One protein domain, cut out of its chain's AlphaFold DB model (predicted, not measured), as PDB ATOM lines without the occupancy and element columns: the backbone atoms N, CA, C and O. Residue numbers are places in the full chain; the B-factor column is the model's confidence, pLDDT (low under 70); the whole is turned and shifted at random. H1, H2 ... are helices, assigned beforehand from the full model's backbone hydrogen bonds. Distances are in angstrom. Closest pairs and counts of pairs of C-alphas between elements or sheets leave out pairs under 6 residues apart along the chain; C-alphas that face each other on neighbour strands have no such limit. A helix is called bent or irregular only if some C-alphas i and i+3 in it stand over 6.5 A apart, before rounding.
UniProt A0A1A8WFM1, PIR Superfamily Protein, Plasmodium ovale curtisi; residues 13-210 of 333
ATOM      1  N   SER A  13      91.606 122.610 136.273       91.75
ATOM      2  CA  SER A  13      90.309 122.139 135.767       91.75
ATOM      3  C   SER A  13      89.141 122.509 136.687       91.75
ATOM      4  O   SER A  13      88.069 122.884 136.213       91.75
ATOM      5  N   TYR A  14      89.334 122.410 138.005       92.38
ATOM      6  CA  TYR A  14      88.329 122.764 139.006       92.38
ATOM      7  C   TYR A  14      88.069 124.270 139.020       92.38
ATOM      8  O   TYR A  14      86.914 124.694 138.995       92.38
ATOM      9  N   GLU A  15      89.131 125.072 139.006       92.88
ATOM     10  CA  GLU A  15      89.026 126.530 138.986       92.88
ATOM     11  C   GLU A  15      88.305 127.031 137.733       92.88
ATOM     12  O   GLU A  15      87.384 127.844 137.837       92.88
ATOM     13  N   PHE A  16      88.659 126.498 136.560       93.00
ATOM     14  CA  PHE A  16      87.991 126.856 135.312       93.00
ATOM     15  C   PHE A  16      86.504 126.485 135.332       93.00
ATOM     16  O   PHE A  16      85.668 127.323 135.003       93.00
ATOM     17  N   ASN A  17      86.154 125.274 135.783       92.62
ATOM     18  CA  ASN A  17      84.753 124.851 135.875       92.62
ATOM     19  C   ASN A  17      83.932 125.777 136.782       92.62
ATOM     20  O   ASN A  17      82.846 126.189 136.394       92.62
ATOM     21  N   ASN A  18      84.466 126.169 137.941       92.81
ATOM     22  CA  ASN A  18      83.787 127.119 138.825       92.81
ATOM     23  C   ASN A  18      83.632 128.502 138.178       92.81
ATOM     24  O   ASN A  18      82.634 129.192 138.394       92.81
ATOM     25  N   LYS A  19      84.608 128.917 137.363       93.44
ATOM     26  CA  LYS A  19      84.551 130.182 136.626       93.44
ATOM     27  C   LYS A  19      83.423 130.192 135.594       93.44
ATOM     28  O   LYS A  19      82.845 131.255 135.367       93.44
ATOM     29  N   LEU A  20      83.051 129.049 135.011       94.94
ATOM     30  CA  LEU A  20      81.933 128.969 134.059       94.94
ATOM     31  C   LEU A  20      80.591 129.390 134.682       94.94
ATOM     32  O   LEU A  20      79.766 129.986 133.993       94.94
ATOM     33  N   ASP A  21      80.423 129.186 135.991       93.88
ATOM     34  CA  ASP A  21      79.209 129.534 136.745       93.88
ATOM     35  C   ASP A  21      79.318 130.866 137.515       93.88
ATOM     36  O   ASP A  21      78.377 131.281 138.195       93.88
ATOM     37  N   SER A  22      80.449 131.575 137.420       92.00
ATOM     38  CA  SER A  22      80.643 132.829 138.157       92.00
ATOM     39  C   SER A  22      79.672 133.937 137.730       92.00
ATOM     40  O   SER A  22      79.247 134.016 136.577       92.00
ATOM     41  N   ILE A  23      79.365 134.849 138.654       90.75
ATOM     42  CA  ILE A  23      78.478 135.992 138.400       90.75
ATOM     43  C   ILE A  23      78.994 136.824 137.216       90.75
ATOM     44  O   ILE A  23      80.197 137.051 137.058       90.75
ATOM     45  N   ILE A  24      78.066 137.274 136.375       90.44
ATOM     46  CA  ILE A  24      78.352 138.150 135.241       90.44
ATOM     47  C   ILE A  24      78.459 139.586 135.761       90.44
ATOM     48  O   ILE A  24      77.448 140.214 136.051       90.44
ATOM     49  N   ASN A  25      79.685 140.100 135.868       87.62
ATOM     50  CA  ASN A  25      79.927 141.498 136.248       87.62
ATOM     51  C   ASN A  25      79.928 142.428 135.025       87.62
ATOM     52  O   ASN A  25      79.358 143.513 135.051       87.62
ATOM     53  N   SER A  26      80.574 141.991 133.943       90.00
ATOM     54  CA  SER A  26      80.689 142.715 132.677       90.00
ATOM     55  C   SER A  26      80.731 141.715 131.530       90.00
ATOM     56  O   SER A  26      81.435 140.706 131.631       90.00
ATOM     57  N   CYS A  27      80.020 141.993 130.443       94.38
ATOM     58  CA  CYS A  27      79.986 141.114 129.282       94.38
ATOM     59  C   CYS A  27      79.651 141.914 128.021       94.38
ATOM     60  O   CYS A  27      78.494 142.262 127.801       94.38
ATOM     61  N   SER A  28      80.662 142.212 127.208       93.44
ATOM     62  CA  SER A  28      80.469 142.821 125.894       93.44
ATOM     63  C   SER A  28      79.785 141.829 124.952       93.44
ATOM     64  O   SER A  28      78.786 142.175 124.338       93.44
ATOM     65  N   PHE A  29      80.221 140.564 124.942       95.31
ATOM     66  CA  PHE A  29      79.683 139.532 124.043       95.31
ATOM     67  C   PHE A  29      78.195 139.212 124.275       95.31
ATOM     68  O   PHE A  29      77.556 138.602 123.423       95.31
ATOM     69  N   CYS A  30      77.627 139.610 125.417       94.94
ATOM     70  CA  CYS A  30      76.246 139.298 125.777       94.94
ATOM     71  C   CYS A  30      75.212 140.014 124.902       94.94
ATOM     72  O   CYS A  30      74.080 139.543 124.834       94.94
ATOM     73  N   SER A  31      75.586 141.081 124.186       92.88
ATOM     74  CA  SER A  31      74.699 141.730 123.208       92.88
ATOM     75  C   SER A  31      74.225 140.767 122.114       92.88
ATOM     76  O   SER A  31      73.088 140.875 121.661       92.88
ATOM     77  N   ALA A  32      75.034 139.759 121.765       93.62
ATOM     78  CA  ALA A  32      74.660 138.733 120.792       93.62
ATOM     79  C   ALA A  32      73.452 137.885 121.238       93.62
ATOM     80  O   ALA A  32      72.730 137.331 120.411       93.62
ATOM     81  N   CYS A  33      73.192 137.800 122.546       93.25
ATOM     82  CA  CYS A  33      72.027 137.104 123.099       93.25
ATOM     83  C   CYS A  33      70.721 137.903 122.994       93.25
ATOM     84  O   CYS A  33      69.650 137.352 123.260       93.25
ATOM     85  N   ASP A  34      70.803 139.190 122.655       90.25
ATOM     86  CA  ASP A  34      69.655 140.088 122.518       90.25
ATOM     87  C   ASP A  34      69.240 140.317 121.062       90.25
ATOM     88  O   ASP A  34      68.191 140.909 120.811       90.25
ATOM     89  N   GLU A  35      70.017 139.814 120.103       87.31
ATOM     90  CA  GLU A  35      69.690 139.901 118.685       87.31
ATOM     91  C   GLU A  35      68.391 139.148 118.357       87.31
ATOM     92  O   GLU A  35      68.183 138.005 118.776       87.31
ATOM     93  N   GLU A  36      67.516 139.762 117.553       77.50
ATOM     94  CA  GLU A  36      66.192 139.203 117.232       77.50
ATOM     95  C   GLU A  36      66.268 137.800 116.609       77.50
ATOM     96  O   GLU A  36      65.463 136.928 116.946       77.50
ATOM     97  N   LYS A  37      67.281 137.542 115.767       78.50
ATOM     98  CA  LYS A  37      67.517 136.228 115.139       78.50
ATOM     99  C   LYS A  37      67.845 135.115 116.145       78.50
ATOM    100  O   LYS A  37      67.629 133.945 115.841       78.50
ATOM    101  N   HIS A  38      68.303 135.455 117.350       74.31
ATOM    102  CA  HIS A  38      68.648 134.504 118.415       74.31
ATOM    103  C   HIS A  38      67.640 134.522 119.568       74.31
ATOM    104  O   HIS A  38      67.896 133.976 120.642       74.31
ATOM    105  N   SER A  39      66.478 135.147 119.366       70.25
ATOM    106  CA  SER A  39      65.618 135.517 120.476       70.25
ATOM    107  C   SER A  39      65.039 134.319 121.236       70.25
ATOM    108  O   SER A  39      64.269 133.502 120.721       70.25
ATOM    109  N   PHE A  40      65.363 134.264 122.526       79.62
ATOM    110  CA  PHE A  40      64.789 133.349 123.511       79.62
ATOM    111  C   PHE A  40      63.540 133.960 124.174       79.62
ATOM    112  O   PHE A  40      63.379 133.870 125.396       79.62
ATOM    113  N   VAL A  41      62.669 134.637 123.404       67.19
ATOM    114  CA  VAL A  41      61.494 135.355 123.945       67.19
ATOM    115  C   VAL A  41      60.686 134.430 124.856       67.19
ATOM    116  O   VAL A  41      60.324 133.318 124.474       67.19
ATOM    117  N   ARG A  42      60.385 134.900 126.073       73.06
ATOM    118  CA  ARG A  42      59.636 134.163 127.113       73.06
ATOM    119  C   ARG A  42      60.320 132.888 127.635       73.06
ATOM    120  O   ARG A  42      59.724 132.175 128.435       73.06
ATOM    121  N   GLN A  43      61.573 132.624 127.259       84.62
ATOM    122  CA  GLN A  43      62.385 131.512 127.765       84.62
ATOM    123  C   GLN A  43      63.511 132.037 128.662       84.62
ATOM    124  O   GLN A  43      64.692 131.927 128.337       84.62
ATOM    125  N   TYR A  44      63.140 132.612 129.810       88.88
ATOM    126  CA  TYR A  44      64.074 133.280 130.729       88.88
ATOM    127  C   TYR A  44      65.294 132.423 131.093       88.88
ATOM    128  O   TYR A  44      66.407 132.934 131.095       88.88
ATOM    129  N   GLY A  45      65.109 131.118 131.327       93.06
ATOM    130  CA  GLY A  45      66.216 130.203 131.622       93.06
ATOM    131  C   GLY A  45      67.232 130.087 130.480       93.06
ATOM    132  O   GLY A  45      68.433 130.143 130.729       93.06
ATOM    133  N   LEU A  46      66.769 129.999 129.228       94.69
ATOM    134  CA  LEU A  46      67.657 129.968 128.059       94.69
ATOM    135  C   LEU A  46      68.327 131.317 127.819       94.69
ATOM    136  O   LEU A  46      69.505 131.352 127.480       94.69
ATOM    137  N   LYS A  47      67.603 132.421 128.041       93.62
ATOM    138  CA  LYS A  47      68.183 133.763 127.937       93.62
ATOM    139  C   LYS A  47      69.314 133.946 128.950       93.62
ATOM    140  O   LYS A  47      70.405 134.341 128.563       93.62
ATOM    141  N   ILE A  48      69.095 133.582 130.214       94.38
ATOM    142  CA  ILE A  48      70.143 133.615 131.245       94.38
ATOM    143  C   ILE A  48      71.322 132.725 130.832       94.38
ATOM    144  O   ILE A  48      72.462 133.181 130.851       94.38
ATOM    145  N   LEU A  49      71.062 131.490 130.390       96.88
ATOM    146  CA  LEU A  49      72.116 130.581 129.934       96.88
ATOM    147  C   LEU A  49      72.928 131.163 128.764       96.88
ATOM    148  O   LEU A  49      74.149 131.022 128.756       96.88
ATOM    149  N   CYS A  50      72.286 131.857 127.820       97.06
ATOM    150  CA  CYS A  50      72.969 132.551 126.727       97.06
ATOM    151  C   CYS A  50      73.952 133.601 127.248       97.06
ATOM    152  O   CYS A  50      75.099 133.637 126.812       97.06
ATOM    153  N   TYR A  51      73.550 134.409 128.228       96.38
ATOM    154  CA  TYR A  51      74.430 135.428 128.801       96.38
ATOM    155  C   TYR A  51      75.653 134.802 129.483       96.38
ATOM    156  O   TYR A  51      76.775 135.266 129.288       96.38
ATOM    157  N   TYR A  52      75.471 133.712 130.235       97.81
ATOM    158  CA  TYR A  52      76.607 132.979 130.806       97.81
ATOM    159  C   TYR A  52      77.509 132.398 129.716       97.81
ATOM    160  O   TYR A  52      78.728 132.524 129.801       97.81
ATOM    161  N   PHE A  53      76.923 131.815 128.670       97.69
ATOM    162  CA  PHE A  53      77.658 131.291 127.523       97.69
ATOM    163  C   PHE A  53      78.505 132.371 126.831       97.69
ATOM    164  O   PHE A  53      79.715 132.198 126.688       97.69
ATOM    165  N   ALA A  54      77.906 133.512 126.484       96.75
ATOM    166  CA  ALA A  54      78.596 134.636 125.857       96.75
ATOM    167  C   ALA A  54      79.707 135.206 126.757       96.75
ATOM    168  O   ALA A  54      80.827 135.442 126.302       96.75
ATOM    169  N   ARG A  55      79.447 135.344 128.064       96.69
ATOM    170  CA  ARG A  55      80.454 135.771 129.047       96.69
ATOM    171  C   ARG A  55      81.616 134.781 129.146       96.69
ATOM    172  O   ARG A  55      82.774 135.190 129.271       96.69
ATOM    173  N   ASN A  56      81.333 133.483 129.097       96.69
ATOM    174  CA  ASN A  56      82.359 132.443 129.136       96.69
ATOM    175  C   ASN A  56      83.219 132.459 127.867       96.69
ATOM    176  O   ASN A  56      84.442 132.406 127.980       96.69
ATOM    177  N   LEU A  57      82.619 132.646 126.687       95.50
ATOM    178  CA  LEU A  57      83.361 132.872 125.442       95.50
ATOM    179  C   LEU A  57      84.272 134.101 125.535       95.50
ATOM    180  O   LEU A  57      85.445 134.020 125.188       95.50
ATOM    181  N   GLN A  58      83.774 135.214 126.078       93.56
ATOM    182  CA  GLN A  58      84.586 136.414 126.299       93.56
ATOM    183  C   GLN A  58      85.770 136.141 127.235       93.56
ATOM    184  O   GLN A  58      86.886 136.601 127.004       93.56
ATOM    185  N   THR A  59      85.540 135.362 128.292       92.44
ATOM    186  CA  THR A  59      86.599 134.947 129.219       92.44
ATOM    187  C   THR A  59      87.657 134.110 128.497       92.44
ATOM    188  O   THR A  59      88.848 134.332 128.693       92.44
ATOM    189  N   ILE A  60      87.248 133.166 127.649       92.19
ATOM    190  CA  ILE A  60      88.182 132.360 126.855       92.19
ATOM    191  C   ILE A  60      88.988 133.254 125.909       92.19
ATOM    192  O   ILE A  60      90.215 133.170 125.901       92.19
ATOM    193  N   HIS A  61      88.310 134.158 125.200       90.50
ATOM    194  CA  HIS A  61      88.927 135.079 124.250       90.50
ATOM    195  C   HIS A  61      90.039 135.939 124.870       90.50
ATOM    196  O   HIS A  61      91.063 136.155 124.239       90.50
ATOM    197  N   TYR A  62      89.861 136.423 126.101       87.62
ATOM    198  CA  TYR A  62      90.855 137.307 126.719       87.62
ATOM    199  C   TYR A  62      91.956 136.590 127.502       87.62
ATOM    200  O   TYR A  62      93.000 137.191 127.738       87.62
ATOM    201  N   TYR A  63      91.734 135.351 127.951       87.50
ATOM    202  CA  TYR A  63      92.649 134.689 128.892       87.50
ATOM    203  C   TYR A  63      93.272 133.385 128.380       87.50
ATOM    204  O   TYR A  63      94.182 132.876 129.029       87.50
ATOM    205  N   TYR A  64      92.792 132.816 127.269       84.31
ATOM    206  CA  TYR A  64      93.175 131.462 126.842       84.31
ATOM    207  C   TYR A  64      93.497 131.337 125.341       84.31
ATOM    208  O   TYR A  64      93.704 130.227 124.857       84.31
ATOM    209  N   THR A  65      93.554 132.440 124.590       72.50
ATOM    210  CA  THR A  65      93.766 132.416 123.130       72.50
ATOM    211  C   THR A  65      95.202 132.157 122.691       72.50
ATOM    212  O   THR A  65      95.409 131.757 121.550       72.50
ATOM    213  N   ASP A  66      96.181 132.347 123.576       74.94
ATOM    214  CA  ASP A  66      97.602 132.298 123.206       74.94
ATOM    215  C   ASP A  66      98.149 130.864 123.058       74.94
ATOM    216  O   ASP A  66      99.154 130.644 122.384       74.94
ATOM    217  N   ASP A  67      97.478 129.871 123.649       77.75
ATOM    218  CA  ASP A  67      97.801 128.446 123.512       77.75
ATOM    219  C   ASP A  67      96.613 127.722 122.868       77.75
ATOM    220  O   ASP A  67      95.633 127.392 123.536       77.75
ATOM    221  N   ILE A  68      96.717 127.448 121.563       73.81
ATOM    222  CA  ILE A  68      95.675 126.784 120.759       73.81
ATOM    223  C   ILE A  68      95.231 125.458 121.391       73.81
ATOM    224  O   ILE A  68      94.043 125.147 121.423       73.81
ATOM    225  N   LYS A  69      96.157 124.670 121.948       74.38
ATOM    226  CA  LYS A  69      95.786 123.369 122.515       74.38
ATOM    227  C   LYS A  69      95.077 123.531 123.864       74.38
ATOM    228  O   LYS A  69      94.192 122.745 124.207       74.38
ATOM    229  N   LEU A  70      95.460 124.535 124.657       82.19
ATOM    230  CA  LEU A  70      94.711 124.920 125.856       82.19
ATOM    231  C   LEU A  70      93.323 125.450 125.494       82.19
ATOM    232  O   LEU A  70      92.367 125.067 126.166       82.19
ATOM    233  N   ASN A  71      93.219 126.241 124.424       84.94
ATOM    234  CA  ASN A  71      91.967 126.736 123.860       84.94
ATOM    235  C   ASN A  71      91.014 125.566 123.554       84.94
ATOM    236  O   ASN A  71      89.927 125.514 124.123       84.94
ATOM    237  N   ASP A  72      91.467 124.543 122.819       87.75
ATOM    238  CA  ASP A  72      90.666 123.340 122.528       87.75
ATOM    239  C   ASP A  72      90.100 122.678 123.794       87.75
ATOM    240  O   ASP A  72      88.932 122.282 123.846       87.75
ATOM    241  N   LYS A  73      90.915 122.589 124.851       91.81
ATOM    242  CA  LYS A  73      90.508 122.012 126.138       91.81
ATOM    243  C   LYS A  73      89.441 122.842 126.837       91.81
ATOM    244  O   LYS A  73      88.406 122.296 127.225       91.81
ATOM    245  N   VAL A  74      89.670 124.145 127.000       93.50
ATOM    246  CA  VAL A  74      88.708 125.030 127.680       93.50
ATOM    247  C   VAL A  74      87.421 125.203 126.872       93.50
ATOM    248  O   VAL A  74      86.342 125.333 127.450       93.50
ATOM    249  N   CYS A  75      87.500 125.123 125.546       94.25
ATOM    250  CA  CYS A  75      86.350 125.173 124.656       94.25
ATOM    251  C   CYS A  75      85.524 123.888 124.690       94.25
ATOM    252  O   CYS A  75      84.299 123.971 124.790       94.25
ATOM    253  N   ASN A  76      86.160 122.711 124.725       94.94
ATOM    254  CA  ASN A  76      85.440 121.464 124.982       94.94
ATOM    255  C   ASN A  76      84.775 121.492 126.371       94.94
ATOM    256  O   ASN A  76      83.633 121.062 126.525       94.94
ATOM    257  N   ASP A  77      85.455 122.033 127.386       95.69
ATOM    258  CA  ASP A  77      84.882 122.200 128.723       95.69
ATOM    259  C   ASP A  77      83.650 123.120 128.729       95.69
ATOM    260  O   ASP A  77      82.658 122.791 129.388       95.69
ATOM    261  N   LEU A  78      83.692 124.229 127.981       97.25
ATOM    262  CA  LEU A  78      82.557 125.134 127.787       97.25
ATOM    263  C   LEU A  78      81.407 124.452 127.034       97.25
ATOM    264  O   LEU A  78      80.254 124.572 127.448       97.25
ATOM    265  N   LEU A  79      81.705 123.718 125.959       97.38
ATOM    266  CA  LEU A  79      80.702 122.982 125.193       97.38
ATOM    267  C   LEU A  79      79.999 121.940 126.069       97.38
ATOM    268  O   LEU A  79      78.770 121.869 126.073       97.38
ATOM    269  N   TYR A  80      80.756 121.179 126.863       97.44
ATOM    270  CA  TYR A  80      80.193 120.228 127.819       97.44
ATOM    271  C   TYR A  80      79.277 120.929 128.824       97.44
ATOM    272  O   TYR A  80      78.162 120.470 129.074       97.44
ATOM    273  N   TRP A  81      79.741 122.042 129.401       98.06
ATOM    274  CA  TRP A  81      78.974 122.823 130.369       98.06
ATOM    275  C   TRP A  81      77.663 123.340 129.765       98.06
ATOM    276  O   TRP A  81      76.608 123.202 130.388       98.06
ATOM    277  N   LEU A  82      77.698 123.850 128.531       98.31
ATOM    278  CA  LEU A  82      76.512 124.307 127.811       98.31
ATOM    279  C   LEU A  82      75.529 123.152 127.599       98.31
ATOM    280  O   LEU A  82      74.364 123.253 127.983       98.31
ATOM    281  N   GLN A  83      76.000 122.035 127.040       97.94
ATOM    282  CA  GLN A  83      75.165 120.862 126.780       97.94
ATOM    283  C   GLN A  83      74.554 120.293 128.071       97.94
ATOM    284  O   GLN A  83      73.383 119.913 128.094       97.94
ATOM    285  N   ASN A  84      75.316 120.270 129.170       97.38
ATOM    286  CA  ASN A  84      74.829 119.826 130.473       97.38
ATOM    287  C   ASN A  84      73.704 120.729 131.001       97.38
ATOM    288  O   ASN A  84      72.658 120.227 131.411       97.38
ATOM    289  N   ASN A  85      73.889 122.050 130.944       97.50
ATOM    290  CA  ASN A  85      72.862 123.007 131.355       97.50
ATOM    291  C   ASN A  85      71.618 122.942 130.459       97.50
ATOM    292  O   ASN A  85      70.499 122.974 130.968       97.50
ATOM    293  N   LEU A  86      71.789 122.770 129.146       97.06
ATOM    294  CA  LEU A  86      70.673 122.565 128.222       97.06
ATOM    295  C   LEU A  86      69.891 121.293 128.546       97.06
ATOM    296  O   LEU A  86      68.668 121.348 128.622       97.06
ATOM    297  N   LYS A  87      70.565 120.166 128.807       96.00
ATOM    298  CA  LYS A  87      69.894 118.922 129.219       96.00
ATOM    299  C   LYS A  87      69.078 119.096 130.502       96.00
ATOM    300  O   LYS A  87      67.995 118.533 130.593       96.00
ATOM    301  N   ILE A  88      69.571 119.882 131.462       95.31
ATOM    302  CA  ILE A  88      68.846 120.191 132.703       95.31
ATOM    303  C   ILE A  88      67.627 121.077 132.410       95.31
ATOM    304  O   ILE A  88      66.511 120.750 132.804       95.31
ATOM    305  N   LEU A  89      67.808 122.184 131.685       95.06
ATOM    306  CA  LEU A  89      66.722 123.122 131.371       95.06
ATOM    307  C   LEU A  89      65.636 122.511 130.472       95.06
ATOM    308  O   LEU A  89      64.471 122.909 130.542       95.06
ATOM    309  N   LEU A  90      66.019 121.561 129.621       94.75
ATOM    310  CA  LEU A  90      65.161 120.925 128.623       94.75
ATOM    311  C   LEU A  90      64.784 119.491 128.996       94.75
ATOM    312  O   LEU A  90      64.271 118.766 128.150       94.75
ATOM    313  N   GLU A  91      64.958 119.083 130.256       94.88
ATOM    314  CA  GLU A  91      64.625 117.729 130.724       94.88
ATOM    315  C   GLU A  91      63.185 117.326 130.357       94.88
ATOM    316  O   GLU A  91      62.923 116.199 129.941       94.88
ATOM    317  N   LYS A  92      62.245 118.279 130.440       94.06
ATOM    318  CA  LYS A  92      60.826 118.080 130.092       94.06
ATOM    319  C   LYS A  92      60.502 118.301 128.610       94.06
ATOM    320  O   LYS A  92      59.361 118.093 128.212       94.06
ATOM    321  N   ARG A  93      61.463 118.782 127.818       92.94
ATOM    322  CA  ARG A  93      61.320 119.155 126.398       92.94
ATOM    323  C   ARG A  93      62.544 118.687 125.589       92.94
ATOM    324  O   ARG A  93      63.191 119.499 124.929       92.94
ATOM    325  N   PRO A  94      62.913 117.392 125.660       92.88
ATOM    326  CA  PRO A  94      64.169 116.896 125.093       92.88
ATOM    327  C   PRO A  94      64.218 116.999 123.563       92.88
ATOM    328  O   PRO A  94      65.298 117.087 122.992       92.88
ATOM    329  N   ASN A  95      63.060 117.024 122.903       95.19
ATOM    330  CA  ASN A  95      62.928 117.212 121.460       95.19
ATOM    331  C   ASN A  95      63.362 118.609 120.981       95.19
ATOM    332  O   ASN A  95      63.651 118.762 119.804       95.19
ATOM    333  N   GLU A  96      63.417 119.613 121.862       94.50
ATOM    334  CA  GLU A  96      63.902 120.957 121.514       94.50
ATOM    335  C   GLU A  96      65.429 121.097 121.645       94.50
ATOM    336  O   GLU A  96      65.982 122.147 121.322       94.50
ATOM    337  N   TYR A  97      66.123 120.070 122.151       95.44
ATOM    338  CA  TYR A  97      67.541 120.151 122.501       95.44
ATOM    339  C   TYR A  97      68.434 120.520 121.313       95.44
ATOM    340  O   TYR A  97      69.215 121.463 121.424       95.44
ATOM    341  N   ASP A  98      68.300 119.817 120.187       95.12
ATOM    342  CA  ASP A  98      69.163 120.024 119.017       95.12
ATOM    343  C   ASP A  98      68.928 121.403 118.380       95.12
ATOM    344  O   ASP A  98      69.882 122.123 118.076       95.12
ATOM    345  N   ASP A  99      67.662 121.819 118.266       93.88
ATOM    346  CA  ASP A  99      67.287 123.136 117.741       93.88
ATOM    347  C   ASP A  99      67.821 124.271 118.622       93.88
ATOM    348  O   ASP A  99      68.321 125.283 118.126       93.88
ATOM    349  N   ILE A 100      67.742 124.115 119.946       95.25
ATOM    350  CA  ILE A 100      68.262 125.113 120.883       95.25
ATOM    351  C   ILE A 100      69.789 125.126 120.859       95.25
ATOM    352  O   ILE A 100      70.373 126.205 120.805       95.25
ATOM    353  N   LEU A 101      70.453 123.969 120.845       96.25
ATOM    354  CA  LEU A 101      71.911 123.889 120.744       96.25
ATOM    355  C   LEU A 101      72.424 124.588 119.475       96.25
ATOM    356  O   LEU A 101      73.401 125.337 119.537       96.25
ATOM    357  N   LYS A 102      71.711 124.438 118.353       94.69
ATOM    358  CA  LYS A 102      71.998 125.164 117.112       94.69
ATOM    359  C   LYS A 102      71.868 126.683 117.275       94.69
ATOM    360  O   LYS A 102      72.738 127.409 116.808       94.69
ATOM    361  N   LYS A 103      70.866 127.187 118.004       95.06
ATOM    362  CA  LYS A 103      70.767 128.632 118.307       95.06
ATOM    363  C   LYS A 103      71.968 129.151 119.100       95.06
ATOM    364  O   LYS A 103      72.455 130.240 118.818       95.06
ATOM    365  N   PHE A 104      72.487 128.380 120.057       96.81
ATOM    366  CA  PHE A 104      73.719 128.753 120.769       96.81
ATOM    367  C   PHE A 104      74.942 128.775 119.835       96.81
ATOM    368  O   PHE A 104      75.785 129.665 119.953       96.81
ATOM    369  N   GLN A 105      75.018 127.851 118.871       95.69
ATOM    370  CA  GLN A 105      76.039 127.881 117.817       95.69
ATOM    371  C   GLN A 105      75.922 129.146 116.948       95.69
ATOM    372  O   GLN A 105      76.931 129.722 116.549       95.69
ATOM    373  N   GLU A 106      74.706 129.606 116.656       94.62
ATOM    374  CA  GLU A 106      74.481 130.840 115.898       94.62
ATOM    375  C   GLU A 106      74.864 132.098 116.693       94.62
ATOM    376  O   GLU A 106      75.507 132.985 116.135       94.62
ATOM    377  N   VAL A 107      74.573 132.146 118.001       95.81
ATOM    378  CA  VAL A 107      75.054 133.216 118.898       95.81
ATOM    379  C   VAL A 107      76.582 133.289 118.882       95.81
ATOM    380  O   VAL A 107      77.152 134.371 118.760       95.81
ATOM    381  N   TRP A 108      77.257 132.139 118.960       96.00
ATOM    382  CA  TRP A 108      78.715 132.064 118.859       96.00
ATOM    383  C   TRP A 108      79.243 132.652 117.539       96.00
ATOM    384  O   TRP A 108      80.190 133.438 117.559       96.00
ATOM    385  N   LYS A 109      78.595 132.351 116.404       93.38
ATOM    386  CA  LYS A 109      78.942 132.958 115.105       93.38
ATOM    387  C   LYS A 109      78.742 134.474 115.112       93.38
ATOM    388  O   LYS A 109      79.634 135.193 114.673       93.38
ATOM    389  N   SER A 110      77.631 134.957 115.676       93.62
ATOM    390  CA  SER A 110      77.354 136.399 115.767       93.62
ATOM    391  C   SER A 110      78.395 137.144 116.605       93.62
ATOM    392  O   SER A 110      78.793 138.253 116.254       93.62
ATOM    393  N   ILE A 111      78.900 136.525 117.678       94.00
ATOM    394  CA  ILE A 111      80.003 137.074 118.479       94.00
ATOM    395  C   ILE A 111      81.269 137.221 117.625       94.00
ATOM    396  O   ILE A 111      81.906 138.271 117.649       94.00
ATOM    397  N   ILE A 112      81.632 136.195 116.854       91.75
ATOM    398  CA  ILE A 112      82.828 136.241 115.998       91.75
ATOM    399  C   ILE A 112      82.717 137.354 114.955       91.75
ATOM    400  O   ILE A 112      83.667 138.120 114.779       91.75
ATOM    401  N   GLU A 113      81.555 137.464 114.309       89.94
ATOM    402  CA  GLU A 113      81.259 138.496 113.313       89.94
ATOM    403  C   GLU A 113      81.295 139.902 113.933       89.94
ATOM    404  O   GLU A 113      82.019 140.777 113.455       89.94
ATOM    405  N   SER A 114      80.576 140.108 115.040       89.25
ATOM    406  CA  SER A 114      80.413 141.420 115.684       89.25
ATOM    407  C   SER A 114      81.716 141.982 116.247       89.25
ATOM    408  O   SER A 114      81.925 143.194 116.236       89.25
ATOM    409  N   TYR A 115      82.607 141.114 116.729       85.44
ATOM    410  CA  TYR A 115      83.885 141.516 117.322       85.44
ATOM    411  C   TYR A 115      85.069 141.373 116.364       85.44
ATOM    412  O   TYR A 115      86.208 141.569 116.786       85.44
ATOM    413  N   SER A 116      84.814 141.070 115.082       81.00
ATOM    414  CA  SER A 116      85.845 140.924 114.042       81.00
ATOM    415  C   SER A 116      87.003 140.025 114.485       81.00
ATOM    416  O   SER A 116      88.177 140.340 114.287       81.00
ATOM    417  N   ILE A 117      86.681 138.907 115.139       79.00
ATOM    418  CA  ILE A 117      87.697 137.974 115.620       79.00
ATOM    419  C   ILE A 117      88.348 137.332 114.388       79.00
ATOM    420  O   ILE A 117      87.686 136.628 113.631       79.00
ATOM    421  N   ASN A 118      89.652 137.585 114.199       67.56
ATOM    422  CA  ASN A 118      90.421 137.319 112.968       67.56
ATOM    423  C   ASN A 118      90.317 135.887 112.390       67.56
ATOM    424  O   ASN A 118      90.672 135.674 111.234       67.56
ATOM    425  N   SER A 119      89.872 134.905 113.176       65.69
ATOM    426  CA  SER A 119      89.520 133.557 112.720       65.69
ATOM    427  C   SER A 119      88.514 132.926 113.686       65.69
ATOM    428  O   SER A 119      88.617 133.131 114.897       65.69
ATOM    429  N   GLN A 120      87.588 132.104 113.177       60.50
ATOM    430  CA  GLN A 120      86.731 131.255 114.020       60.50
ATOM    431  C   GLN A 120      87.561 130.297 114.887       60.50
ATOM    432  O   GLN A 120      87.174 129.993 116.015       60.50
ATOM    433  N   ASP A 121      88.739 129.894 114.406       65.44
ATOM    434  CA  ASP A 121      89.679 129.058 115.158       65.44
ATOM    435  C   ASP A 121      90.192 129.758 116.422       65.44
ATOM    436  O   ASP A 121      90.543 129.097 117.396       65.44
ATOM    437  N   ASN A 122      90.175 131.094 116.456       73.31
ATOM    438  CA  ASN A 122      90.668 131.852 117.604       73.31
ATOM    439  C   ASN A 122      89.699 131.815 118.794       73.31
ATOM    440  O   ASN A 122      90.114 132.077 119.923       73.31
ATOM    441  N   LEU A 123      88.417 131.498 118.578       88.81
ATOM    442  CA  LEU A 123      87.425 131.410 119.649       88.81
ATOM    443  C   LEU A 123      86.624 130.116 119.533       88.81
ATOM    444  O   LEU A 123      85.518 130.107 119.003       88.81
ATOM    445  N   CYS A 124      87.161 129.025 120.078       92.00
ATOM    446  CA  CYS A 124      86.458 127.746 120.185       92.00
ATOM    447  C   CYS A 124      85.946 127.148 118.860       92.00
ATOM    448  O   CYS A 124      85.018 126.332 118.886       92.00
ATOM    449  N   GLY A 125      86.546 127.496 117.715       89.06
ATOM    450  CA  GLY A 125      86.177 126.949 116.404       89.06
ATOM    451  C   GLY A 125      86.186 125.422 116.375       89.06
ATOM    452  O   GLY A 125      85.227 124.815 115.905       89.06
ATOM    453  N   SER A 126      87.186 124.795 116.999       84.94
ATOM    454  CA  SER A 126      87.301 123.335 117.121       84.94
ATOM    455  C   SER A 126      86.129 122.664 117.850       84.94
ATOM    456  O   SER A 126      85.871 121.485 117.635       84.94
ATOM    457  N   SER A 127      85.407 123.398 118.703       90.88
ATOM    458  CA  SER A 127      84.283 122.876 119.491       90.88
ATOM    459  C   SER A 127      82.916 123.230 118.902       90.88
ATOM    460  O   SER A 127      81.975 122.452 119.040       90.88
ATOM    461  N   PHE A 128      82.781 124.399 118.266       92.69
ATOM    462  CA  PHE A 128      81.489 124.899 117.783       92.69
ATOM    463  C   PHE A 128      81.310 124.827 116.265       92.69
ATOM    464  O   PHE A 128      80.173 124.950 115.816       92.69
ATOM    465  N   ASN A 129      82.351 124.567 115.465       90.06
ATOM    466  CA  ASN A 129      82.166 124.207 114.053       90.06
ATOM    467  C   ASN A 129      81.640 122.776 113.910       90.06
ATOM    468  O   ASN A 129      80.674 122.542 113.186       90.06
ATOM    469  N   GLU A 130      82.221 121.844 114.666       87.94
ATOM    470  CA  GLU A 130      81.825 120.436 114.712       87.94
ATOM    471  C   GLU A 130      81.477 120.046 116.152       87.94
ATOM    472  O   GLU A 130      82.316 119.585 116.924       87.94
ATOM    473  N   ILE A 131      80.216 120.262 116.530       92.25
ATOM    474  CA  ILE A 131      79.747 119.994 117.892       92.25
ATOM    475  C   ILE A 131      79.775 118.488 118.168       92.25
ATOM    476  O   ILE A 131      79.015 117.713 117.584       92.25
ATOM    477  N   LEU A 132      80.628 118.079 119.108       91.31
ATOM    478  CA  LEU A 132      80.640 116.716 119.632       91.31
ATOM    479  C   LEU A 132      79.334 116.393 120.364       91.31
ATOM    480  O   LEU A 132      78.746 117.249 121.035       91.31
ATOM    481  N   SER A 133      78.926 115.124 120.312       93.06
ATOM    482  CA  SER A 133      77.814 114.646 121.138       93.06
ATOM    483  C   SER A 133      78.116 114.827 122.632       93.06
ATOM    484  O   SER A 133      79.278 114.883 123.046       93.06
ATOM    485  N   TYR A 134      77.073 114.880 123.466       94.19
ATOM    486  CA  TYR A 134      77.237 115.059 124.913       94.19
ATOM    487  C   TYR A 134      78.193 114.032 125.533       94.19
ATOM    488  O   TYR A 134      79.051 114.402 126.333       94.19
ATOM    489  N   ASP A 135      78.071 112.758 125.154       92.31
ATOM    490  CA  ASP A 135      78.890 111.681 125.715       92.31
ATOM    491  C   ASP A 135      80.353 111.775 125.261       92.31
ATOM    492  O   ASP A 135      81.267 111.546 126.056       92.31
ATOM    493  N   GLU A 136      80.598 112.174 124.013       91.44
ATOM    494  CA  GLU A 136      81.952 112.398 123.497       91.44
ATOM    495  C   GLU A 136      82.615 113.601 124.164       91.44
ATOM    496  O   GLU A 136      83.765 113.513 124.598       91.44
ATOM    497  N   CYS A 137      81.872 114.695 124.319       92.69
ATOM    498  CA  CYS A 137      82.330 115.896 125.002       92.69
ATOM    499  C   CYS A 137      82.617 115.616 126.490       92.69
ATOM    500  O   CYS A 137      83.656 116.018 127.025       92.69
ATOM    501  N   ALA A 138      81.756 114.827 127.147       92.81
ATOM    502  CA  ALA A 138      81.961 114.349 128.512       92.81
ATOM    503  C   ALA A 138      83.204 113.454 128.634       92.81
ATOM    504  O   ALA A 138      83.954 113.566 129.607       92.81
ATOM    505  N   LYS A 139      83.441 112.564 127.662       90.69
ATOM    506  CA  LYS A 139      84.639 111.717 127.618       90.69
ATOM    507  C   LYS A 139      85.899 112.572 127.469       90.69
ATOM    508  O   LYS A 139      86.804 112.430 128.290       90.69
ATOM    509  N   ALA A 140      85.928 113.489 126.499       90.94
ATOM    510  CA  ALA A 140      87.048 114.407 126.266       90.94
ATOM    511  C   ALA A 140      87.345 115.267 127.501       90.94
ATOM    512  O   ALA A 140      88.495 115.379 127.920       90.94
ATOM    513  N   LYS A 141      86.307 115.795 128.158       92.62
ATOM    514  CA  LYS A 141      86.434 116.555 129.408       92.62
ATOM    515  C   LYS A 141      87.048 115.720 130.531       92.62
ATOM    516  O   LYS A 141      87.996 116.151 131.175       92.62
ATOM    517  N   ASN A 142      86.507 114.532 130.797       91.69
ATOM    518  CA  ASN A 142      86.987 113.692 131.898       91.69
ATOM    519  C   ASN A 142      88.439 113.246 131.690       91.69
ATOM    520  O   ASN A 142      89.228 113.277 132.633       91.69
ATOM    521  N   VAL A 143      88.788 112.859 130.461       91.56
ATOM    522  CA  VAL A 143      90.149 112.452 130.100       91.56
ATOM    523  C   VAL A 143      91.110 113.630 130.211       91.56
ATOM    524  O   VAL A 143      92.069 113.550 130.971       91.56
ATOM    525  N   SER A 144      90.838 114.742 129.527       91.81
ATOM    526  CA  SER A 144      91.725 115.911 129.557       91.81
ATOM    527  C   SER A 144      91.880 116.506 130.963       91.81
ATOM    528  O   SER A 144      92.992 116.875 131.333       91.81
ATOM    529  N   ASN A 145      90.827 116.517 131.792       93.62
ATOM    530  CA  ASN A 145      90.933 116.924 133.199       93.62
ATOM    531  C   ASN A 145      91.805 115.970 134.016       93.62
ATOM    532  O   ASN A 145      92.557 116.423 134.874       93.62
ATOM    533  N   TYR A 146      91.730 114.659 133.766       93.81
ATOM    534  CA  TYR A 146      92.651 113.720 134.400       93.81
ATOM    535  C   TYR A 146      94.100 114.036 134.039       93.81
ATOM    536  O   TYR A 146      94.936 114.112 134.937       93.81
ATOM    537  N   CYS A 147      94.369 114.275 132.757       93.12
ATOM    538  CA  CYS A 147      95.701 114.613 132.274       93.12
ATOM    539  C   CYS A 147      96.245 115.902 132.909       93.12
ATOM    540  O   CYS A 147      97.354 115.906 133.437       93.12
ATOM    541  N   GLU A 148      95.432 116.964 132.918       93.81
ATOM    542  CA  GLU A 148      95.752 118.251 133.549       93.81
ATOM    543  C   GLU A 148      96.057 118.093 135.037       93.81
ATOM    544  O   GLU A 148      97.063 118.586 135.544       93.81
ATOM    545  N   ASN A 149      95.188 117.367 135.738       95.19
ATOM    546  CA  ASN A 149      95.318 117.180 137.171       95.19
ATOM    547  C   ASN A 149      96.518 116.294 137.512       95.19
ATOM    548  O   ASN A 149      97.134 116.516 138.543       95.19
ATOM    549  N   TYR A 150      96.877 115.318 136.675       94.88
ATOM    550  CA  TYR A 150      98.078 114.513 136.888       94.88
ATOM    551  C   TYR A 150      99.343 115.380 136.830       94.88
ATOM    552  O   TYR A 150     100.155 115.322 137.751       94.88
ATOM    553  N   GLU A 151      99.491 116.215 135.794       94.56
ATOM    554  CA  GLU A 151     100.625 117.145 135.683       94.56
ATOM    555  C   GLU A 151     100.661 118.121 136.862       94.56
ATOM    556  O   GLU A 151     101.718 118.335 137.452       94.56
ATOM    557  N   PHE A 152      99.504 118.664 137.249       95.25
ATOM    558  CA  PHE A 152      99.380 119.526 138.421       95.25
ATOM    559  C   PHE A 152      99.851 118.820 139.700       95.25
ATOM    560  O   PHE A 152     100.729 119.335 140.389       95.25
ATOM    561  N   ILE A 153      99.341 117.616 139.985       96.12
ATOM    562  CA  ILE A 153      99.743 116.823 141.157       96.12
ATOM    563  C   ILE A 153     101.246 116.546 141.135       96.12
ATOM    564  O   ILE A 153     101.901 116.663 142.168       96.12
ATOM    565  N   GLU A 154     101.811 116.188 139.980       95.88
ATOM    566  CA  GLU A 154     103.247 115.926 139.865       95.88
ATOM    567  C   GLU A 154     104.078 117.153 140.279       95.88
ATOM    568  O   GLU A 154     105.093 117.008 140.964       95.88
ATOM    569  N   GLN A 155     103.657 118.365 139.907       95.19
ATOM    570  CA  GLN A 155     104.342 119.588 140.332       95.19
ATOM    571  C   GLN A 155     104.113 119.903 141.814       95.19
ATOM    572  O   GLN A 155     105.057 120.280 142.510       95.19
ATOM    573  N   GLU A 156     102.892 119.719 142.313       94.94
ATOM    574  CA  GLU A 156     102.553 119.918 143.724       94.94
ATOM    575  C   GLU A 156     103.378 119.001 144.641       94.94
ATOM    576  O   GLU A 156     103.984 119.466 145.609       94.94
ATOM    577  N   LEU A 157     103.523 117.718 144.292       95.25
ATOM    578  CA  LEU A 157     104.290 116.756 145.090       95.25
ATOM    579  C   LEU A 157     105.781 117.116 145.205       95.25
ATOM    580  O   LEU A 157     106.391 116.813 146.235       95.25
ATOM    581  N   LYS A 158     106.356 117.851 144.241       95.19
ATOM    582  CA  LYS A 158     107.743 118.358 144.321       95.19
ATOM    583  C   LYS A 158     107.921 119.433 145.403       95.19
ATOM    584  O   LYS A 158     109.042 119.652 145.868       95.19
ATOM    585  N   LYS A 159     106.853 120.114 145.835       94.25
ATOM    586  CA  LYS A 159     106.926 121.165 146.865       94.25
ATOM    587  C   LYS A 159     107.119 120.552 148.246       94.25
ATOM    588  O   LYS A 159     106.389 119.652 148.642       94.25
ATOM    589  N   LYS A 160     108.055 121.066 149.047       88.31
ATOM    590  CA  LYS A 160     108.369 120.497 150.376       88.31
ATOM    591  C   LYS A 160     107.185 120.484 151.350       88.31
ATOM    592  O   LYS A 160     107.076 119.559 152.141       88.31
ATOM    593  N   THR A 161     106.327 121.500 151.297       88.25
ATOM    594  CA  THR A 161     105.200 121.685 152.226       88.25
ATOM    595  C   THR A 161     103.962 120.879 151.859       88.25
ATOM    596  O   THR A 161     103.056 120.765 152.676       88.25
ATOM    597  N   GLU A 162     103.902 120.352 150.636       89.62
ATOM    598  CA  GLU A 162     102.685 119.744 150.117       89.62
ATOM    599  C   GLU A 162     102.497 118.311 150.611       89.62
ATOM    600  O   GLU A 162     103.465 117.545 150.706       89.62
ATOM    601  N   THR A 163     101.242 117.942 150.875       89.81
ATOM    602  CA  THR A 163     100.860 116.608 151.355       89.81
ATOM    603  C   THR A 163     100.138 115.827 150.263       89.81
ATOM    604  O   THR A 163      99.416 116.389 149.449       89.81
ATOM    605  N   CYS A 164     100.247 114.498 150.267       93.31
ATOM    606  CA  CYS A 164      99.547 113.691 149.267       93.31
ATOM    607  C   CYS A 164      98.087 113.367 149.648       93.31
ATOM    608  O   CYS A 164      97.420 112.645 148.924       93.31
ATOM    609  N   GLY A 165      97.530 113.878 150.752       90.44
ATOM    610  CA  GLY A 165      96.205 113.443 151.231       90.44
ATOM    611  C   GLY A 165      95.083 113.589 150.190       90.44
ATOM    612  O   GLY A 165      94.398 112.617 149.861       90.44
ATOM    613  N   GLY A 166      94.914 114.793 149.632       90.62
ATOM    614  CA  GLY A 166      93.916 115.058 148.587       90.62
ATOM    615  C   GLY A 166      94.270 114.409 147.245       90.62
ATOM    616  O   GLY A 166      93.403 113.845 146.572       90.62
ATOM    617  N   HIS A 167      95.554 114.428 146.888       94.50
ATOM    618  CA  HIS A 167      96.067 113.848 145.648       94.50
ATOM    619  C   HIS A 167      95.903 112.323 145.603       94.50
ATOM    620  O   HIS A 167      95.430 111.790 144.603       94.50
ATOM    621  N   TYR A 168      96.191 111.623 146.702       94.75
ATOM    622  CA  TYR A 168      96.032 110.175 146.851       94.75
ATOM    623  C   TYR A 168      94.586 109.750 146.592       94.75
ATOM    624  O   TYR A 168      94.328 108.833 145.807       94.75
ATOM    625  N   GLN A 169      93.619 110.449 147.200       92.31
ATOM    626  CA  GLN A 169      92.199 110.163 146.978       92.31
ATOM    627  C   GLN A 169      91.800 110.371 145.519       92.31
ATOM    628  O   GLN A 169      91.086 109.538 144.956       92.31
ATOM    629  N   TYR A 170      92.266 111.461 144.905       94.44
ATOM    630  CA  TYR A 170      92.002 111.752 143.504       94.44
ATOM    631  C   TYR A 170      92.573 110.673 142.573       94.44
ATOM    632  O   TYR A 170      91.825 110.126 141.761       94.44
ATOM    633  N   LEU A 171      93.862 110.345 142.710       94.88
ATOM    634  CA  LEU A 171      94.565 109.363 141.877       94.88
ATOM    635  C   LEU A 171      93.932 107.973 141.994       94.88
ATOM    636  O   LEU A 171      93.703 107.303 140.988       94.88
ATOM    637  N   THR A 172      93.577 107.563 143.213       93.25
ATOM    638  CA  THR A 172      92.972 106.251 143.475       93.25
ATOM    639  C   THR A 172      91.569 106.151 142.874       93.25
ATOM    640  O   THR A 172      91.279 105.217 142.120       93.25
ATOM    641  N   LYS A 173      90.698 107.134 143.149       91.25
ATOM    642  CA  LYS A 173      89.299 107.128 142.680       91.25
ATOM    643  C   LYS A 173      89.184 107.288 141.164       91.25
ATOM    644  O   LYS A 173      88.298 106.690 140.561       91.25
ATOM    645  N   ASN A 174      90.093 108.036 140.539       91.06
ATOM    646  CA  ASN A 174      90.098 108.251 139.091       91.06
ATOM    647  C   ASN A 174      91.006 107.271 138.323       91.06
ATOM    648  O   ASN A 174      91.167 107.414 137.114       91.06
ATOM    649  N   SER A 175      91.557 106.239 138.970       89.38
ATOM    650  CA  SER A 175      92.470 105.271 138.332       89.38
ATOM    651  C   SER A 175      91.869 104.534 137.126       89.38
ATOM    652  O   SER A 175      92.579 104.163 136.193       89.38
ATOM    653  N   ASN A 176      90.545 104.358 137.088       87.25
ATOM    654  CA  ASN A 176      89.858 103.778 135.934       87.25
ATOM    655  C   ASN A 176      89.844 104.706 134.709       87.25
ATOM    656  O   ASN A 176      89.782 104.202 133.590       87.25
ATOM    657  N   ILE A 177      89.944 106.030 134.889       86.25
ATOM    658  CA  ILE A 177      90.085 106.966 133.764       86.25
ATOM    659  C   ILE A 177      91.390 106.669 133.026       86.25
ATOM    660  O   ILE A 177      91.384 106.573 131.803       86.25
ATOM    661  N   TYR A 178      92.480 106.402 133.756       84.00
ATOM    662  CA  TYR A 178      93.742 106.005 133.134       84.00
ATOM    663  C   TYR A 178      93.609 104.737 132.284       84.00
ATOM    664  O   TYR A 178      94.170 104.687 131.198       84.00
ATOM    665  N   LYS A 179      92.815 103.740 132.698       81.94
ATOM    666  CA  LYS A 179      92.582 102.542 131.868       81.94
ATOM    667  C   LYS A 179      91.995 102.910 130.500       81.94
ATOM    668  O   LYS A 179      92.486 102.423 129.489       81.94
ATOM    669  N   ILE A 180      91.023 103.827 130.472       76.75
ATOM    670  CA  ILE A 180      90.417 104.346 129.233       76.75
ATOM    671  C   ILE A 180      91.468 105.071 128.374       76.75
ATOM    672  O   ILE A 180      91.541 104.855 127.166       76.75
ATOM    673  N   ILE A 181      92.307 105.897 129.002       80.12
ATOM    674  CA  ILE A 181      93.371 106.660 128.331       80.12
ATOM    675  C   ILE A 181      94.447 105.731 127.758       80.12
ATOM    676  O   ILE A 181      94.891 105.924 126.629       80.12
ATOM    677  N   SER A 182      94.848 104.712 128.522       68.19
ATOM    678  CA  SER A 182      95.869 103.733 128.139       68.19
ATOM    679  C   SER A 182      95.449 102.890 126.936       68.19
ATOM    680  O   SER A 182      96.312 102.471 126.168       68.19
ATOM    681  N   SER A 183      94.140 102.682 126.746       68.25
ATOM    682  CA  SER A 183      93.611 102.051 125.542       68.25
ATOM    683  C   SER A 183      93.537 103.021 124.361       68.25
ATOM    684  O   SER A 183      93.941 102.638 123.269       68.25
ATOM    685  N   GLU A 184      93.056 104.260 124.545       64.88
ATOM    686  CA  GLU A 184      92.804 105.192 123.433       64.88
ATOM    687  C   GLU A 184      92.784 106.675 123.886       64.88
ATOM    688  O   GLU A 184      91.735 107.206 124.259       64.88
ATOM    689  N   CYS A 185      93.907 107.401 123.775       76.69
ATOM    690  CA  CYS A 185      93.850 108.877 123.699       76.69
ATOM    691  C   CYS A 185      93.152 109.332 122.409       76.69
ATOM    692  O   CYS A 185      92.443 110.339 122.401       76.69
ATOM    693  N   THR A 186      93.331 108.555 121.340       72.38
ATOM    694  CA  THR A 186      92.685 108.752 120.047       72.38
ATOM    695  C   THR A 186      91.827 107.532 119.739       72.38
ATOM    696  O   THR A 186      92.360 106.429 119.675       72.38
ATOM    697  N   ALA A 187      90.524 107.723 119.531       72.00
ATOM    698  CA  ALA A 187      89.606 106.661 119.114       72.00
ATOM    699  C   ALA A 187      88.770 107.134 117.929       72.00
ATOM    700  O   ALA A 187      88.234 108.242 117.969       72.00
ATOM    701  N   ASN A 188      88.632 106.303 116.892       70.12
ATOM    702  CA  ASN A 188      87.848 106.620 115.689       70.12
ATOM    703  C   ASN A 188      88.207 107.989 115.070       70.12
ATOM    704  O   ASN A 188      87.329 108.752 114.681       70.12
ATOM    705  N   GLY A 189      89.502 108.332 115.047       70.75
ATOM    706  CA  GLY A 189      89.995 109.620 114.540       70.75
ATOM    707  C   GLY A 189      89.791 110.823 115.475       70.75
ATOM    708  O   GLY A 189      90.235 111.914 115.138       70.75
ATOM    709  N   LYS A 190      89.175 110.647 116.653       75.69
ATOM    710  CA  LYS A 190      88.936 111.715 117.640       75.69
ATOM    711  C   LYS A 190      89.967 111.673 118.763       75.69
ATOM    712  O   LYS A 190      90.167 110.619 119.363       75.69
ATOM    713  N   ASN A 191      90.581 112.813 119.075       83.50
ATOM    714  CA  ASN A 191      91.528 112.970 120.183       83.50
ATOM    715  C   ASN A 191      90.801 113.432 121.461       83.50
ATOM    716  O   ASN A 191      90.361 114.574 121.544       83.50
ATOM    717  N   TYR A 192      90.716 112.567 122.473       86.38
ATOM    718  CA  TYR A 192      90.091 112.865 123.772       86.38
ATOM    719  C   TYR A 192      91.077 113.424 124.806       86.38
ATOM    720  O   TYR A 192      90.655 113.981 125.818       86.38
ATOM    721  N   CYS A 193      92.381 113.283 124.561       87.31
ATOM    722  CA  CYS A 193      93.439 113.834 125.410       87.31
ATOM    723  C   CYS A 193      93.719 115.312 125.114       87.31
ATOM    724  O   CYS A 193      94.379 115.982 125.912       87.31
ATOM    725  N   LEU A 194      93.172 115.834 124.009       86.06
ATOM    726  CA  LEU A 194      93.281 117.229 123.587       86.06
ATOM    727  C   LEU A 194      94.759 117.645 123.562       86.06
ATOM    728  O   LEU A 194      95.534 117.089 122.778       86.06
ATOM    729  N   LYS A 195      95.180 118.554 124.447       84.25
ATOM    730  CA  LYS A 195      96.566 119.033 124.506       84.25
ATOM    731  C   LYS A 195      97.577 118.074 125.128       84.25
ATOM    732  O   LYS A 195      98.776 118.246 124.915       84.25
ATOM    733  N   TYR A 196      97.122 117.081 125.885       84.88
ATOM    734  CA  TYR A 196      97.977 116.254 126.733       84.88
ATOM    735  C   TYR A 196      98.459 114.999 126.003       84.88
ATOM    736  O   TYR A 196      98.013 113.884 126.277       84.88
ATOM    737  N   SER A 197      99.392 115.168 125.062       79.81
ATOM    738  CA  SER A 197      99.898 114.067 124.225       79.81
ATOM    739  C   SER A 197     100.558 112.934 125.017       79.81
ATOM    740  O   SER A 197     100.503 111.786 124.591       79.81
ATOM    741  N   ASN A 198     101.150 113.241 126.176       84.81
ATOM    742  CA  ASN A 198     101.830 112.262 127.030       84.81
ATOM    743  C   ASN A 198     100.891 111.585 128.036       84.81
ATOM    744  O   ASN A 198     101.346 110.798 128.869       84.81
ATOM    745  N   CYS A 199      99.589 111.878 127.985       88.88
ATOM    746  CA  CYS A 199      98.648 111.424 129.001       88.88
ATOM    747  C   CYS A 199      98.502 109.897 129.075       88.88
ATOM    748  O   CYS A 199      98.242 109.336 130.138       88.88
ATOM    749  N   ASN A 200      98.781 109.190 127.979       86.44
ATOM    750  CA  ASN A 200      98.904 107.731 127.955       86.44
ATOM    751  C   ASN A 200      99.982 107.181 128.912       86.44
ATOM    752  O   ASN A 200      99.922 106.017 129.313       86.44
ATOM    753  N   THR A 201     100.945 108.007 129.324       88.88
ATOM    754  CA  THR A 201     102.000 107.636 130.277       88.88
ATOM    755  C   THR A 201     101.663 107.961 131.737       88.88
ATOM    756  O   THR A 201     102.442 107.592 132.623       88.88
ATOM    757  N   TYR A 202     100.528 108.617 132.007       92.19
ATOM    758  CA  TYR A 202     100.139 109.149 133.322       92.19
ATOM    759  C   TYR A 202      99.484 108.085 134.211       92.19
ATOM    760  O   TYR A 202      98.378 108.262 134.728       92.19
ATOM    761  N   ASP A 203     100.172 106.951 134.367       92.69
ATOM    762  CA  ASP A 203      99.753 105.881 135.271       92.69
ATOM    763  C   ASP A 203      99.729 106.425 136.710       92.69
ATOM    764  O   ASP A 203     100.782 106.827 137.222       92.69
ATOM    765  N   PRO A 204      98.567 106.425 137.392       94.69
ATOM    766  CA  PRO A 204      98.461 106.951 138.749       94.69
ATOM    767  C   PRO A 204      99.412 106.249 139.725       94.69
ATOM    768  O   PRO A 204      99.846 106.873 140.689       94.69
ATOM    769  N   LYS A 205      99.803 104.990 139.464       95.00
ATOM    770  CA  LYS A 205     100.771 104.254 140.293       95.00
ATOM    771  C   LYS A 205     102.121 104.955 140.396       95.00
ATOM    772  O   LYS A 205     102.773 104.835 141.428       95.00
ATOM    773  N   LYS A 206     102.533 105.702 139.365       95.69
ATOM    774  CA  LYS A 206     103.797 106.450 139.383       95.69
ATOM    775  C   LYS A 206     103.785 107.511 140.481       95.69
ATOM    776  O   LYS A 206     104.696 107.531 141.299       95.69
ATOM    777  N   LEU A 207     102.730 108.323 140.558       96.62
ATOM    778  CA  LEU A 207     102.605 109.348 141.602       96.62
ATOM    779  C   LEU A 207     102.226 108.754 142.961       96.62
ATOM    780  O   LEU A 207     102.712 109.225 143.979       96.62
ATOM    781  N   LEU A 208     101.421 107.687 142.995       96.81
ATOM    782  CA  LEU A 208     101.109 106.982 144.245       96.81
ATOM    783  C   LEU A 208     102.355 106.357 144.897       96.81
ATOM    784  O   LEU A 208     102.374 106.177 146.109       96.81
ATOM    785  N   SER A 209     103.398 106.064 144.114       95.75
ATOM    786  CA  SER A 209     104.678 105.565 144.628       95.75
ATOM    787  C   SER A 209     105.579 106.636 145.259       95.75
ATOM    788  O   SER A 209     106.629 106.286 145.801       95.75
ATOM    789  N   ASP A 210     105.185 107.913 145.218       96.00
ATOM    790  CA  ASP A 210     105.855 108.983 145.958       96.00
ATOM    791  C   ASP A 210     105.777 108.717 147.469       96.00
ATOM    792  O   ASP A 210     104.748 108.275 147.989       96.00
TER     793      ASP A 210
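What this domain is: This is residues 13 to 210 of the 333 residues of the protein "PIR Superfamily Protein" of Plasmodium ovale curtisi (UniProt A0A1A8WFM1). An up-and-down bundle of three helices, H3, H4 and H5, makes one lobe, and the long helix H7 crosses H4 and runs out to a smaller lobe, where the short helices H8, H9 and H10 and the link of residues 184 to 203 gather beside it. In the larger lobe the short H2 packs on H3 and H5, while H1 and H6 pack on H4. The printed part has 198 residues with ten named helices, H1 to H10 in chain order, and no named strand: all helix. It is compact, with a radius of gyration of the C-alphas of 18.3 A, yet elongated in outline, 58 by 34 by 29 A.

How they stand to each other: H7, residues 134 to 158, touches H4, residues 68 to 89, with residues 134 to 144 alone, opposite ways at a steep tilt of 52 degrees; their closest C-alphas, of Cys 137 and Tyr 80, are 5.6 A apart. H4 is the hub, touching five helices. H3, residues 44 to 63, forms a hairpin with H4, opposite ways at a shallow tilt of 9 degrees, closest at the C-alphas of Phe 53 and Leu 82, 7.1 A. H4 and H5, residues 94 to 114, form another at a steep tilt of 40 degrees, closest at Leu 86 and Tyr 97, C-alphas 7.0 A apart. Helix packing is mostly crossed. H2, residues 29 to 33, touches H3, the C-alphas of Cys 30 and Ala 54 being closest at 5.2 A. H6, residues 125 to 128, touches H4, closest at the C-alphas of Ser 127 and Asn 76, 5.8 A. H1, residues 13 to 20, touches H4, closest at the C-alphas of Leu 20 and Leu 78, 7.4 A. H9, residues 175 to 183, touches H7, closest at the C-alphas of Ile 177 and Val 143, 6.6 A. H8, residues 165 to 173, touches H10, residues 204 to 208, closest at the C-alphas of Leu 171 and Pro 204, 5.5 A. Every O i to N i+4 pair is within hydrogen-bond range in H1, H3, H4 and H10; H5 has 15 of 17, H7 20 of 21, H8 and H9 4 of 5 each, H2 0 of 1 but 2 of 2 O i to N i+3 pairs, and H6 is too short for such a pair.

Where its parts are: H7 measures 36.3 A, from C-alpha 134 at (77.237, 115.059, 124.913) to C-alpha 158 at (107.743, 118.358, 144.321). H4 measures 31.1 A, H5 30.9 A and H3 28.7 A. H5 is irregular, with C-alphas 95 and 98 7.3 A apart. H1 begins at C-alpha 13, (90.309, 122.139, 135.767).

The domain as a whole: The C-alphas farthest apart, of Glu 36 and Ser 209, are 58.0 A apart. The printed part has no cut, and the link from H9 to H10 is long. Mean pLDDT of the printed part is 89.5; residues 41, 118 to 121 and 182 to 184 are under 70.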